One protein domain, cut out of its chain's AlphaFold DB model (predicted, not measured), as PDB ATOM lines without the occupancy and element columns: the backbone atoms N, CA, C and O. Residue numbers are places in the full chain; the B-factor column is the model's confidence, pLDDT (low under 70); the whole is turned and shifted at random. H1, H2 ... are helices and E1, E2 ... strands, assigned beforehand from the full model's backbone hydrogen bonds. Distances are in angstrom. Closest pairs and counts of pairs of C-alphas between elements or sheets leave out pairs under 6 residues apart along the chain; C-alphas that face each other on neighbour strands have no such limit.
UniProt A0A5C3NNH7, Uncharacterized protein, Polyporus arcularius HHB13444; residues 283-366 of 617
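Overview. This is residues 283 to 366 of the 617 residues of an uncharacterized protein of Polyporus arcularius HHB13444 (UniProt A0A5C3NNH7). What shape do these atoms make? One long helix, H1, lies across one face of a small three-stranded sheet, and the shorter helices H2 and H3 pack on H1 and cross it beside that sheet, H2 only grazing the sheet. From this body a loop sticks out with residues 321 to 331, standing free of the rest, while the hairpin E2 and E3 reaches toward the other end of the longest axis. Which parts follow one another along the printed part? The printed part has 84 residues with three named helices and three named strands, in the order H1 E1 H2 H3 E2 E3; the class is mixed, helices and strands, and the mixed sheet runs E1 E3 E2. How closely is it drawn together? It is compact, with a radius of gyration of the C-alphas of 13.2 A and spans of 46 by 31 by 20 A.

Along the chain. Where does the first helix begin? H1 takes residues 284 to 299, from C-alpha 284 at (140.524, 207.116, 195.278) to C-alpha 299 at (155.494, 206.299, 212.580), 22.9 A from first to last C-alpha. What comes next? Strand E1, residues 304 to 306, is 6.5 A long, and helix H2, residues 309 to 317, is 12.6 A long. Where are the later elements? Helix H3, residues 335 to 345, begins at C-alpha 335, (141.275, 209.419, 202.748), and measures 15.2 A. Strand E2, residues 348 to 352, is 13.2 A long, and strand E3, residues 357 to 361, is 12.8 A long and ends at C-alpha 361, (152.369, 193.951, 209.567).

Arrangement. How does H1 stand to the sheet? H1 is on the sheet at a height over the sheet of 7.0 A, and the two make two layers, a helix on one face of a sheet. It lies over E3, the closest C-alphas being those of Val 296 and Gly 358, 6.2 A apart; on the local plane it runs across the strands at 75 degrees to E3. How are the strands joined? The edge strand E1 is parallel to the inner strand E3, with N 358 and O 304 at 2.8 A, within hydrogen-bond range. E3 and the edge strand E2 are antiparallel and form a hairpin, with N 359 and O 350 within hydrogen-bond range at 2.8 A. How do the helices meet? H1 touches H2 with residues 288 to 292 alone, about perpendicular at 84 degrees, the closest C-alphas being those of Thr 289 and Val 312 at 6.6 A; H1 touches H3 at a steep tilt of 41 degrees, the same way, with the C-alphas of Leu 288 and Pro 335 closest at 5.4 A. H2 and H3 only just touch, with 3 pairs of C-alphas within 8 A, the closest those of Val 315 and Leu 342 at 7.6 A. In H1, H2 and H3 every O i to N i+4 pair is within hydrogen-bond range. What stays off the sheet? H3 is not on it, and H3 is apart from E1 and from E3.

Size, cuts and confidence. How far does it reach? The two C-alphas farthest apart are those of Ser 327 and Ser 354, at 45.8 A; without residues 321 to 331 the body spans 36 by 31 by 19 A. Is the printed part unbroken? It has no cut; the link from H2 to H3, with 17 residues, is long, and the other links are tight. Where is confidence low? The mean pLDDT of the printed part is 72.4, and residues 283 to 286, 318 to 333 and 362 to 366 are under 70.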
ATOM      1  N   ASP A 283     142.109 208.754 191.323       52.94
ATOM      2  CA  ASP A 283     141.894 207.390 191.715       52.94
ATOM      3  C   ASP A 283     141.931 207.331 193.244       52.94
ATOM      4  O   ASP A 283     142.994 207.302 193.865       52.94
ATOM      5  N   ASP A 284     140.737 207.323 193.843       53.97
ATOM      6  CA  ASP A 284     140.524 207.116 195.278       53.97
ATOM      7  C   ASP A 284     141.407 205.982 195.848       53.97
ATOM      8  O   ASP A 284     141.866 206.091 196.988       53.97
ATOM      9  N   SER A 285     141.705 204.935 195.053       52.84
ATOM     10  CA  SER A 285     142.611 203.847 195.444       52.84
ATOM     11  C   SER A 285     144.009 204.390 195.769       52.84
ATOM     12  O   SER A 285     144.455 204.234 196.909       52.84
ATOM     13  N   LYS A 286     144.636 205.146 194.843       61.84
ATOM     14  CA  LYS A 286     145.921 205.849 195.014       61.84
ATOM     15  C   LYS A 286     145.890 206.808 196.207       61.84
ATOM     16  O   LYS A 286     146.912 206.948 196.884       61.84
ATOM     17  N   GLY A 287     144.730 207.393 196.515       73.06
ATOM     18  CA  GLY A 287     144.491 208.205 197.711       73.06
ATOM     19  C   GLY A 287     144.702 207.445 199.028       73.06
ATOM     20  O   GLY A 287     145.536 207.850 199.839       73.06
ATOM     21  N   LEU A 288     144.006 206.323 199.235       78.81
ATOM     22  CA  LEU A 288     144.135 205.493 200.452       78.81
ATOM     23  C   LEU A 288     145.536 204.887 200.582       78.81
ATOM     24  O   LEU A 288     146.197 204.960 201.615       78.81
ATOM     25  N   THR A 289     146.018 204.380 199.459       80.06
ATOM     26  CA  THR A 289     147.401 204.007 199.180       80.06
ATOM     27  C   THR A 289     148.428 205.028 199.696       80.06
ATOM     28  O   THR A 289     149.382 204.650 200.375       80.06
ATOM     29  N   LYS A 290     148.237 206.321 199.394       83.88
ATOM     30  CA  LYS A 290     149.135 207.402 199.813       83.88
ATOM     31  C   LYS A 290     149.034 207.631 201.318       83.88
ATOM     32  O   LYS A 290     150.057 207.822 201.966       83.88
ATOM     33  N   VAL A 291     147.823 207.564 201.873       87.38
ATOM     34  CA  VAL A 291     147.587 207.665 203.318       87.38
ATOM     35  C   VAL A 291     148.334 206.569 204.092       87.38
ATOM     36  O   VAL A 291     148.955 206.888 205.107       87.38
ATOM     37  N   LEU A 292     148.369 205.320 203.599       87.94
ATOM     38  CA  LEU A 292     149.191 204.266 204.213       87.94
ATOM     39  C   LEU A 292     150.689 204.616 204.186       87.94
ATOM     40  O   LEU A 292     151.354 204.498 205.215       87.94
ATOM     41  N   CYS A 293     151.227 205.085 203.051       89.12
ATOM     42  CA  CYS A 293     152.635 205.503 202.964       89.12
ATOM     43  C   CYS A 293     152.937 206.632 203.956       89.12
ATOM     44  O   CYS A 293     153.898 206.557 204.720       89.12
ATOM     45  N   ASP A 294     152.083 207.655 203.991       89.38
ATOM     46  CA  ASP A 294     152.225 208.787 204.900       89.38
ATOM     47  C   ASP A 294     152.132 208.346 206.373       89.38
ATOM     48  O   ASP A 294     152.774 208.954 207.226       89.38
ATOM     49  N   TYR A 295     151.352 207.309 206.703       89.81
ATOM     50  CA  TYR A 295     151.327 206.700 208.041       89.81
ATOM     51  C   TYR A 295     152.649 205.980 208.356       89.81
ATOM     52  O   TYR A 295     153.262 206.274 209.385       89.81
ATOM     53  N   VAL A 296     153.154 205.130 207.451       90.88
ATOM     54  CA  VAL A 296     154.457 204.452 207.607       90.88
ATOM     55  C   VAL A 296     155.579 205.471 207.848       90.88
ATOM     56  O   VAL A 296     156.337 205.336 208.810       90.88
ATOM     57  N   PHE A 297     155.646 206.547 207.057       92.19
ATOM     58  CA  PHE A 297     156.662 207.599 207.201       92.19
ATOM     59  C   PHE A 297     156.526 208.461 208.464       92.19
ATOM     60  O   PHE A 297     157.524 209.040 208.903       92.19
ATOM     61  N   ARG A 298     155.311 208.594 209.017       90.06
ATOM     62  CA  ARG A 298     155.029 209.329 210.267       90.06
ATOM     63  C   ARG A 298     155.398 208.530 211.517       90.06
ATOM     64  O   ARG A 298     155.676 209.136 212.550       90.06
ATOM     65  N   HIS A 299     155.379 207.201 211.431       88.44
ATOM     66  CA  HIS A 299     155.494 206.299 212.580       88.44
ATOM     67  C   HIS A 299     156.710 205.355 212.526       88.44
ATOM     68  O   HIS A 299     156.832 204.471 213.370       88.44
ATOM     69  N   SER A 300     157.639 205.563 211.586       89.50
ATOM     70  CA  SER A 300     158.912 204.834 211.503       89.50
ATOM     71  C   SER A 300     160.057 205.706 210.972       89.50
ATOM     72  O   SER A 300     159.838 206.798 210.440       89.50
ATOM     73  N   GLY A 301     161.286 205.193 211.085       86.56
ATOM     74  CA  GLY A 301     162.482 205.769 210.462       86.56
ATOM     75  C   GLY A 301     162.599 205.515 208.954       86.56
ATOM     76  O   GLY A 301     163.629 205.843 208.379       86.56
ATOM     77  N   ALA A 302     161.585 204.929 208.310       90.25
ATOM     78  CA  ALA A 302     161.661 204.520 206.913       90.25
ATOM     79  C   ALA A 302     161.785 205.699 205.929       90.25
ATOM     80  O   ALA A 302     161.108 206.726 206.060       90.25
ATOM     81  N   GLU A 303     162.606 205.493 204.900       89.75
ATOM     82  CA  GLU A 303     162.767 206.366 203.731       89.75
ATOM     83  C   GLU A 303     161.950 205.870 202.530       89.75
ATOM     84  O   GLU A 303     161.529 206.664 201.687       89.75
ATOM     85  N   LEU A 304     161.680 204.563 202.478       91.62
ATOM     86  CA  LEU A 304     160.823 203.907 201.494       91.62
ATOM     87  C   LEU A 304     159.656 203.216 202.204       91.62
ATOM     88  O   LEU A 304     159.844 202.563 203.225       91.62
ATOM     89  N   ALA A 305     158.450 203.336 201.661       91.50
ATOM     90  CA  ALA A 305     157.286 202.572 202.095       91.50
ATOM     91  C   ALA A 305     156.939 201.555 201.005       91.50
ATOM     92  O   ALA A 305     156.603 201.956 199.887       91.50
ATOM     93  N   CYS A 306     157.010 200.260 201.322       90.12
ATOM     94  CA  CYS A 306     156.531 199.201 200.436       90.12
ATOM     95  C   CYS A 306     155.098 198.836 200.826       90.12
ATOM     96  O   CYS A 306     154.848 198.481 201.978       90.12
ATOM     97  N   ILE A 307     154.156 198.987 199.889       83.75
ATOM     98  CA  ILE A 307     152.715 198.856 200.152       83.75
ATOM     99  C   ILE A 307     152.023 198.186 198.976       83.75
ATOM    100  O   ILE A 307     152.124 198.662 197.848       83.75
ATOM    101  N   SER A 308     151.240 197.155 199.249       76.75
ATOM    102  CA  SER A 308     150.348 196.497 198.300       76.75
ATOM    103  C   SER A 308     148.898 196.964 198.481       76.75
ATOM    104  O   SER A 308     148.504 197.471 199.531       76.75
ATOM    105  N   GLU A 309     148.046 196.757 197.477       74.69
ATOM    106  CA  GLU A 309     146.605 197.028 197.620       74.69
ATOM    107  C   GLU A 309     145.927 196.113 198.651       74.69
ATOM    108  O   GLU A 309     144.934 196.495 199.272       74.69
ATOM    109  N   ARG A 310     146.502 194.927 198.893       73.25
ATOM    110  CA  ARG A 310     146.068 194.011 199.953       73.25
ATOM    111  C   ARG A 310     146.143 194.678 201.329       73.25
ATOM    112  O   ARG A 310     145.277 194.411 202.155       73.25
ATOM    113  N   ASP A 311     147.102 195.572 201.560       79.50
ATOM    114  CA  ASP A 311     147.236 196.288 202.833       79.50
ATOM    115  C   ASP A 311     146.100 197.304 203.037       79.50
ATOM    116  O   ASP A 311     145.612 197.471 204.153       79.50
ATOM    117  N   VAL A 312     145.604 197.921 201.956       78.12
ATOM    118  CA  VAL A 312     144.410 198.785 202.002       78.12
ATOM    119  C   VAL A 312     143.179 197.961 202.385       78.12
ATOM    120  O   VAL A 312     142.463 198.337 203.311       78.12
ATOM    121  N   VAL A 313     142.968 196.813 201.729       75.62
ATOM    122  CA  VAL A 313     141.837 195.910 202.016       75.62
ATOM    123  C   VAL A 313     141.896 195.379 203.451       75.62
ATOM    124  O   VAL A 313     140.880 195.367 204.142       75.62
ATOM    125  N   LEU A 314     143.078 194.984 203.934       75.56
ATOM    126  CA  LEU A 314     143.252 194.486 205.302       75.56
ATOM    127  C   LEU A 314     142.961 195.566 206.354       75.56
ATOM    128  O   LEU A 314     142.261 195.276 207.319       75.56
ATOM    129  N   VAL A 315     143.417 196.809 206.159       77.31
ATOM    130  CA  VAL A 315     143.106 197.925 207.075       77.31
ATOM    131  C   VAL A 315     141.627 198.332 207.012       77.31
ATOM    132  O   VAL A 315     141.067 198.749 208.023       77.31
ATOM    133  N   GLN A 316     140.959 198.197 205.864       75.00
ATOM    134  CA  GLN A 316     139.506 198.399 205.784       75.00
ATOM    135  C   GLN A 316     138.732 197.292 206.517       75.00
ATOM    136  O   GLN A 316     137.741 197.578 207.186       75.00
ATOM    137  N   ALA A 317     139.203 196.045 206.447       70.12
ATOM    138  CA  ALA A 317     138.572 194.896 207.094       70.12
ATOM    139  C   ALA A 317     138.719 194.867 208.632       70.12
ATOM    140  O   ALA A 317     137.949 194.174 209.291       70.12
ATOM    141  N   THR A 318     139.665 195.606 209.228       66.81
ATOM    142  CA  THR A 318     139.826 195.672 210.698       66.81
ATOM    143  C   THR A 318     138.897 196.675 211.388       66.81
ATOM    144  O   THR A 318     138.965 196.835 212.607       66.81
ATOM    145  N   VAL A 319     138.015 197.354 210.649       63.12
ATOM    146  CA  VAL A 319     137.096 198.368 211.184       63.12
ATOM    147  C   VAL A 319     135.837 197.712 211.774       63.12
ATOM    148  O   VAL A 319     135.044 197.138 211.023       63.12
ATOM    149  N   PRO A 320     135.566 197.829 213.090       46.00
ATOM    150  CA  PRO A 320     134.346 197.287 213.684       46.00
ATOM    151  C   PRO A 320     133.101 197.938 213.069       46.00
ATOM    152  O   PRO A 320     132.986 199.161 213.022       46.00
ATOM    153  N   GLY A 321     132.168 197.119 212.584       48.09
ATOM    154  CA  GLY A 321     130.987 197.584 211.845       48.09
ATOM    155  C   GLY A 321     131.173 197.654 210.324       48.09
ATOM    156  O   GLY A 321     130.174 197.636 209.609       48.09
ATOM    157  N   TYR A 322     132.407 197.593 209.809       48.22
ATOM    158  CA  TYR A 322     132.699 197.345 208.390       48.22
ATOM    159  C   TYR A 322     132.542 195.845 208.089       48.22
ATOM    160  O   TYR A 322     133.469 195.119 207.740       48.22
ATOM    161  N   SER A 323     131.331 195.349 208.335       35.34
ATOM    162  CA  SER A 323     130.973 193.952 208.138       35.34
ATOM    163  C   SER A 323     131.067 193.591 206.657       35.34
ATOM    164  O   SER A 323     130.597 194.346 205.810       35.34
ATOM    165  N   HIS A 324     131.501 192.367 206.342       41.62
ATOM    166  CA  HIS A 324     131.356 191.752 205.009       41.62
ATOM    167  C   HIS A 324     129.887 191.625 204.523       41.62
ATOM    168  O   HIS A 324     129.620 190.965 203.522       41.62
ATOM    169  N   ARG A 325     128.902 192.223 205.210       38.25
ATOM    170  CA  ARG A 325     127.532 192.415 204.721       38.25
ATOM    171  C   ARG A 325     127.514 193.586 203.723       38.25
ATOM    172  O   ARG A 325     127.513 194.729 204.169       38.25
ATOM    173  N   PRO A 326     127.381 193.356 202.399       38.81
ATOM    174  CA  PRO A 326     127.457 194.420 201.384       38.81
ATOM    175  C   PRO A 326     126.193 195.298 201.311       38.81
ATOM    176  O   PRO A 326     125.866 195.832 200.256       38.81
ATOM    177  N   SER A 327     125.391 195.336 202.378       35.22
ATOM    178  CA  SER A 327     124.017 195.844 202.363       35.22
ATOM    179  C   SER A 327     123.893 197.324 202.705       35.22
ATOM    180  O   SER A 327     122.897 197.926 202.318       35.22
ATOM    181  N   GLU A 328     124.863 197.917 203.403       32.72
ATOM    182  CA  GLU A 328     124.826 199.332 203.784       32.72
ATOM    183  C   GLU A 328     126.218 199.960 203.624       32.72
ATOM    184  O   GLU A 328     127.228 199.324 203.906       32.72
ATOM    185  N   ILE A 329     126.250 201.224 203.183       32.28
ATOM    186  CA  ILE A 329     127.458 202.040 202.954       32.28
ATOM    187  C   ILE A 329     128.278 201.615 201.713       32.28
ATOM    188  O   ILE A 329     129.413 201.158 201.785       32.28
ATOM    189  N   SER A 330     127.750 201.939 200.526       36.94
ATOM    190  CA  SER A 330     128.520 202.059 199.272       36.94
ATOM    191  C   SER A 330     129.379 203.338 199.211       36.94
ATOM    192  O   SER A 330     129.603 203.903 198.139       36.94
ATOM    193  N   VAL A 331     129.864 203.827 200.355       42.47
ATOM    194  CA  VAL A 331     130.756 204.988 200.408       42.47
ATOM    195  C   VAL A 331     132.168 204.495 200.127       42.47
ATOM    196  O   VAL A 331     132.741 203.756 200.924       42.47
ATOM    197  N   SER A 332     132.746 204.926 199.004       56.16
ATOM    198  CA  SER A 332     134.196 204.869 198.819       56.16
ATOM    199  C   SER A 332     134.833 205.639 199.973       56.16
ATOM    200  O   SER A 332     134.712 206.865 200.026       56.16
ATOM    201  N   MET A 333     135.429 204.907 200.915       68.00
ATOM    202  CA  MET A 333     135.984 205.457 202.147       68.00
ATOM    203  C   MET A 333     136.918 206.621 201.816       68.00
ATOM    204  O   MET A 333     137.840 206.463 201.017       68.00
ATOM    205  N   SER A 334     136.667 207.797 202.390       75.88
ATOM    206  CA  SER A 334     137.499 208.959 202.089       75.88
ATOM    207  C   SER A 334     138.891 208.793 202.715       75.88
ATOM    208  O   SER A 334     139.018 208.167 203.774       75.88
ATOM    209  N   PRO A 335     139.944 209.405 202.139       80.12
ATOM    210  CA  PRO A 335     141.275 209.419 202.748       80.12
ATOM    211  C   PRO A 335     141.272 209.884 204.215       80.12
ATOM    212  O   PRO A 335     142.042 209.377 205.023       80.12
ATOM    213  N   GLN A 336     140.358 210.789 204.582       79.38
ATOM    214  CA  GLN A 336     140.202 211.307 205.946       79.38
ATOM    215  C   GLN A 336     139.581 210.271 206.899       79.38
ATOM    216  O   GLN A 336     140.040 210.129 208.030       79.38
ATOM    217  N   GLN A 337     138.562 209.526 206.453       79.31
ATOM    218  CA  GLN A 337     137.985 208.417 207.229       79.31
ATOM    219  C   GLN A 337     139.025 207.312 207.450       79.31
ATOM    220  O   GLN A 337     139.153 206.770 208.545       79.31
ATOM    221  N   PHE A 338     139.821 207.024 206.424       82.12
ATOM    222  CA  PHE A 338     140.880 206.027 206.489       82.12
ATOM    223  C   PHE A 338     142.054 206.459 207.390       82.12
ATOM    224  O   PHE A 338     142.569 205.646 208.155       82.12
ATOM    225  N   GLU A 339     142.418 207.749 207.418       84.19
ATOM    226  CA  GLU A 339     143.346 208.286 208.429       84.19
ATOM    227  C   GLU A 339     142.817 208.135 209.863       84.19
ATOM    228  O   GLU A 339     143.582 207.784 210.763       84.19
ATOM    229  N   GLN A 340     141.516 208.354 210.092       82.75
ATOM    230  CA  GLN A 340     140.902 208.139 211.409       82.75
ATOM    231  C   GLN A 340     141.027 206.671 211.841       82.75
ATOM    232  O   GLN A 340     141.444 206.408 212.970       82.75
ATOM    233  N   ILE A 341     140.769 205.727 210.930       81.31
ATOM    234  CA  ILE A 341     140.932 204.283 211.159       81.31
ATOM    235  C   ILE A 341     142.378 203.937 211.526       81.31
ATOM    236  O   ILE A 341     142.605 203.306 212.557       81.31
ATOM    237  N   LEU A 342     143.367 204.411 210.762       84.50
ATOM    238  CA  LEU A 342     144.785 204.199 211.078       84.50
ATOM    239  C   LEU A 342     145.177 204.784 212.441       84.50
ATOM    240  O   LEU A 342     145.944 204.167 213.178       84.50
ATOM    241  N   SER A 343     144.631 205.948 212.806       83.50
ATOM    242  CA  SER A 343     144.913 206.586 214.099       83.50
ATOM    243  C   SER A 343     144.344 205.816 215.301       83.50
ATOM    244  O   SER A 343     144.929 205.869 216.391       83.50
ATOM    245  N   ALA A 344     143.237 205.095 215.087       81.50
ATOM    246  CA  ALA A 344     142.539 204.295 216.087       81.50
ATOM    247  C   ALA A 344     143.115 202.874 216.197       81.50
ATOM    248  O   ALA A 344     143.474 202.451 217.293       81.50
ATOM    249  N   PHE A 345     143.246 202.161 215.073       79.50
ATOM    250  CA  PHE A 345     143.741 200.780 215.031       79.50
ATOM    251  C   PHE A 345     145.260 200.689 215.231       79.50
ATOM    252  O   PHE A 345     145.741 199.724 215.816       79.50
ATOM    253  N   ARG A 346     146.013 201.703 214.773       82.81
ATOM    254  CA  ARG A 346     147.483 201.775 214.841       82.81
ATOM    255  C   ARG A 346     148.163 200.484 214.360       82.81
ATOM    256  O   ARG A 346     148.851 199.835 215.154       82.81
ATOM    257  N   PRO A 347     147.988 200.101 213.079       84.00
ATOM    258  CA  PRO A 347     148.598 198.883 212.560       84.00
ATOM    259  C   PRO A 347     150.115 198.916 212.761       84.00
ATOM    260  O   PRO A 347     150.753 199.973 212.652       84.00
ATOM    261  N   LEU A 348     150.667 197.748 213.091       85.69
ATOM    262  CA  LEU A 348     152.082 197.564 213.383       85.69
ATOM    263  C   LEU A 348     152.914 197.846 212.129       85.69
ATOM    264  O   LEU A 348     152.559 197.413 211.033       85.69
ATOM    265  N   ILE A 349     154.032 198.553 212.298       87.38
ATOM    266  CA  ILE A 349     154.993 198.789 211.219       87.38
ATOM    267  C   ILE A 349     156.205 197.890 211.441       87.38
ATOM    268  O   ILE A 349     156.809 197.905 212.515       87.38
ATOM    269  N   VAL A 350     156.562 197.141 210.401       87.00
ATOM    270  CA  VAL A 350     157.858 196.473 210.277       87.00
ATOM    271  C   VAL A 350     158.771 197.430 209.533       87.00
ATOM    272  O   VAL A 350     158.433 197.899 208.447       87.00
ATOM    273  N   TRP A 351     159.915 197.751 210.125       87.56
ATOM    274  CA  TRP A 351     160.926 198.599 209.509       87.56
ATOM    275  C   TRP A 351     162.267 197.875 209.517       87.56
ATOM    276  O   TRP A 351     162.742 197.432 210.564       87.56
ATOM    277  N   ASN A 352     162.865 197.769 208.334       83.12
ATOM    278  CA  ASN A 352     164.216 197.270 208.158       83.12
ATOM    279  C   ASN A 352     165.172 198.467 208.057       83.12
ATOM    280  O   ASN A 352     165.162 199.219 207.078       83.12
ATOM    281  N   ALA A 353     166.007 198.640 209.083       79.81
ATOM    282  CA  ALA A 353     166.954 199.746 209.163       79.81
ATOM    283  C   ALA A 353     168.083 199.667 208.114       79.81
ATOM    284  O   ALA A 353     168.609 200.710 207.738       79.81
ATOM    285  N   SER A 354     168.442 198.475 207.615       78.56
ATOM    286  CA  SER A 354     169.523 198.318 206.627       78.56
ATOM    287  C   SER A 354     169.078 198.617 205.194       78.56
ATOM    288  O   SER A 354     169.885 199.081 204.392       78.56
ATOM    289  N   SER A 355     167.799 198.393 204.868       79.94
ATOM    290  CA  SER A 355     167.222 198.721 203.556       79.94
ATOM    291  C   SER A 355     166.462 200.052 203.526       79.94
ATOM    292  O   SER A 355     166.082 200.509 202.449       79.94
ATOM    293  N   GLY A 356     166.203 200.660 204.690       86.62
ATOM    294  CA  GLY A 356     165.412 201.886 204.826       86.62
ATOM    295  C   GLY A 356     163.910 201.702 204.557       86.62
ATOM    296  O   GLY A 356     163.183 202.698 204.502       86.62
ATOM    297  N   VAL A 357     163.433 200.462 204.386       89.94
ATOM    298  CA  VAL A 357     162.047 200.157 203.994       89.94
ATOM    299  C   VAL A 357     161.152 199.925 205.211       89.94
ATOM    300  O   VAL A 357     161.484 199.144 206.104       89.94
ATOM    301  N   GLY A 358     159.992 200.580 205.222       89.81
ATOM    302  CA  GLY A 358     158.884 200.344 206.144       89.81
ATOM    303  C   GLY A 358     157.686 199.689 205.451       89.81
ATOM    304  O   GLY A 358     157.385 199.982 204.292       89.81
ATOM    305  N   MET A 359     156.993 198.818 206.179       89.00
ATOM    306  CA  MET A 359     155.842 198.023 205.737       89.00
ATOM    307  C   MET A 359     154.817 197.886 206.862       89.00
ATOM    308  O   MET A 359     155.152 198.044 208.034       89.00
ATOM    309  N   LEU A 360     153.576 197.531 206.530       84.94
ATOM    310  CA  LEU A 360     152.567 197.171 207.526       84.94
ATOM    311  C   LEU A 360     152.614 195.668 207.827       84.94
ATOM    312  O   LEU A 360     152.537 194.849 206.917       84.94
ATOM    313  N   ALA A 361     152.666 195.306 209.108       77.00
ATOM    314  CA  ALA A 361     152.369 193.951 209.567       77.00
ATOM    315  C   ALA A 361     150.854 193.807 209.769       77.00
ATOM    316  O   ALA A 361     150.337 193.889 210.885       77.00
ATOM    317  N   CYS A 362     150.134 193.621 208.663       60.28
ATOM    318  CA  CYS A 362     148.708 193.308 208.672       60.28
ATOM    319  C   CYS A 362     148.488 191.788 208.617       60.28
ATOM    320  O   CYS A 362     148.255 191.208 207.556       60.28
ATOM    321  N   GLU A 363     148.519 191.132 209.777       51.25
ATOM    322  CA  GLU A 363     147.940 189.791 209.908       51.25
ATOM    323  C   GLU A 363     146.406 189.868 209.824       51.25
ATOM    324  O   GLU A 363     145.792 190.843 210.267       51.25
ATOM    325  N   LYS A 364     145.761 188.840 209.253       39.84
ATOM    326  CA  LYS A 364     144.295 188.736 209.312       39.84
ATOM    327  C   LYS A 364     143.881 188.532 210.778       39.84
ATOM    328  O   LYS A 364     144.427 187.619 211.399       39.84
ATOM    329  N   PRO A 365     142.891 189.272 211.314       33.84
ATOM    330  CA  PRO A 365     142.298 188.910 212.595       33.84
ATOM    331  C   PRO A 365     141.716 187.494 212.484       33.84
ATOM    332  O   PRO A 365     140.943 187.191 211.571       33.84
ATOM    333  N   THR A 366     142.133 186.600 213.378       30.42
ATOM    334  CA  THR A 366     141.562 185.255 213.467       30.42
ATOM    335  C   THR A 366     140.172 185.337 214.110       30.42
ATOM    336  O   THR A 366     139.958 186.198 214.960       30.42
TER     337      THR A 366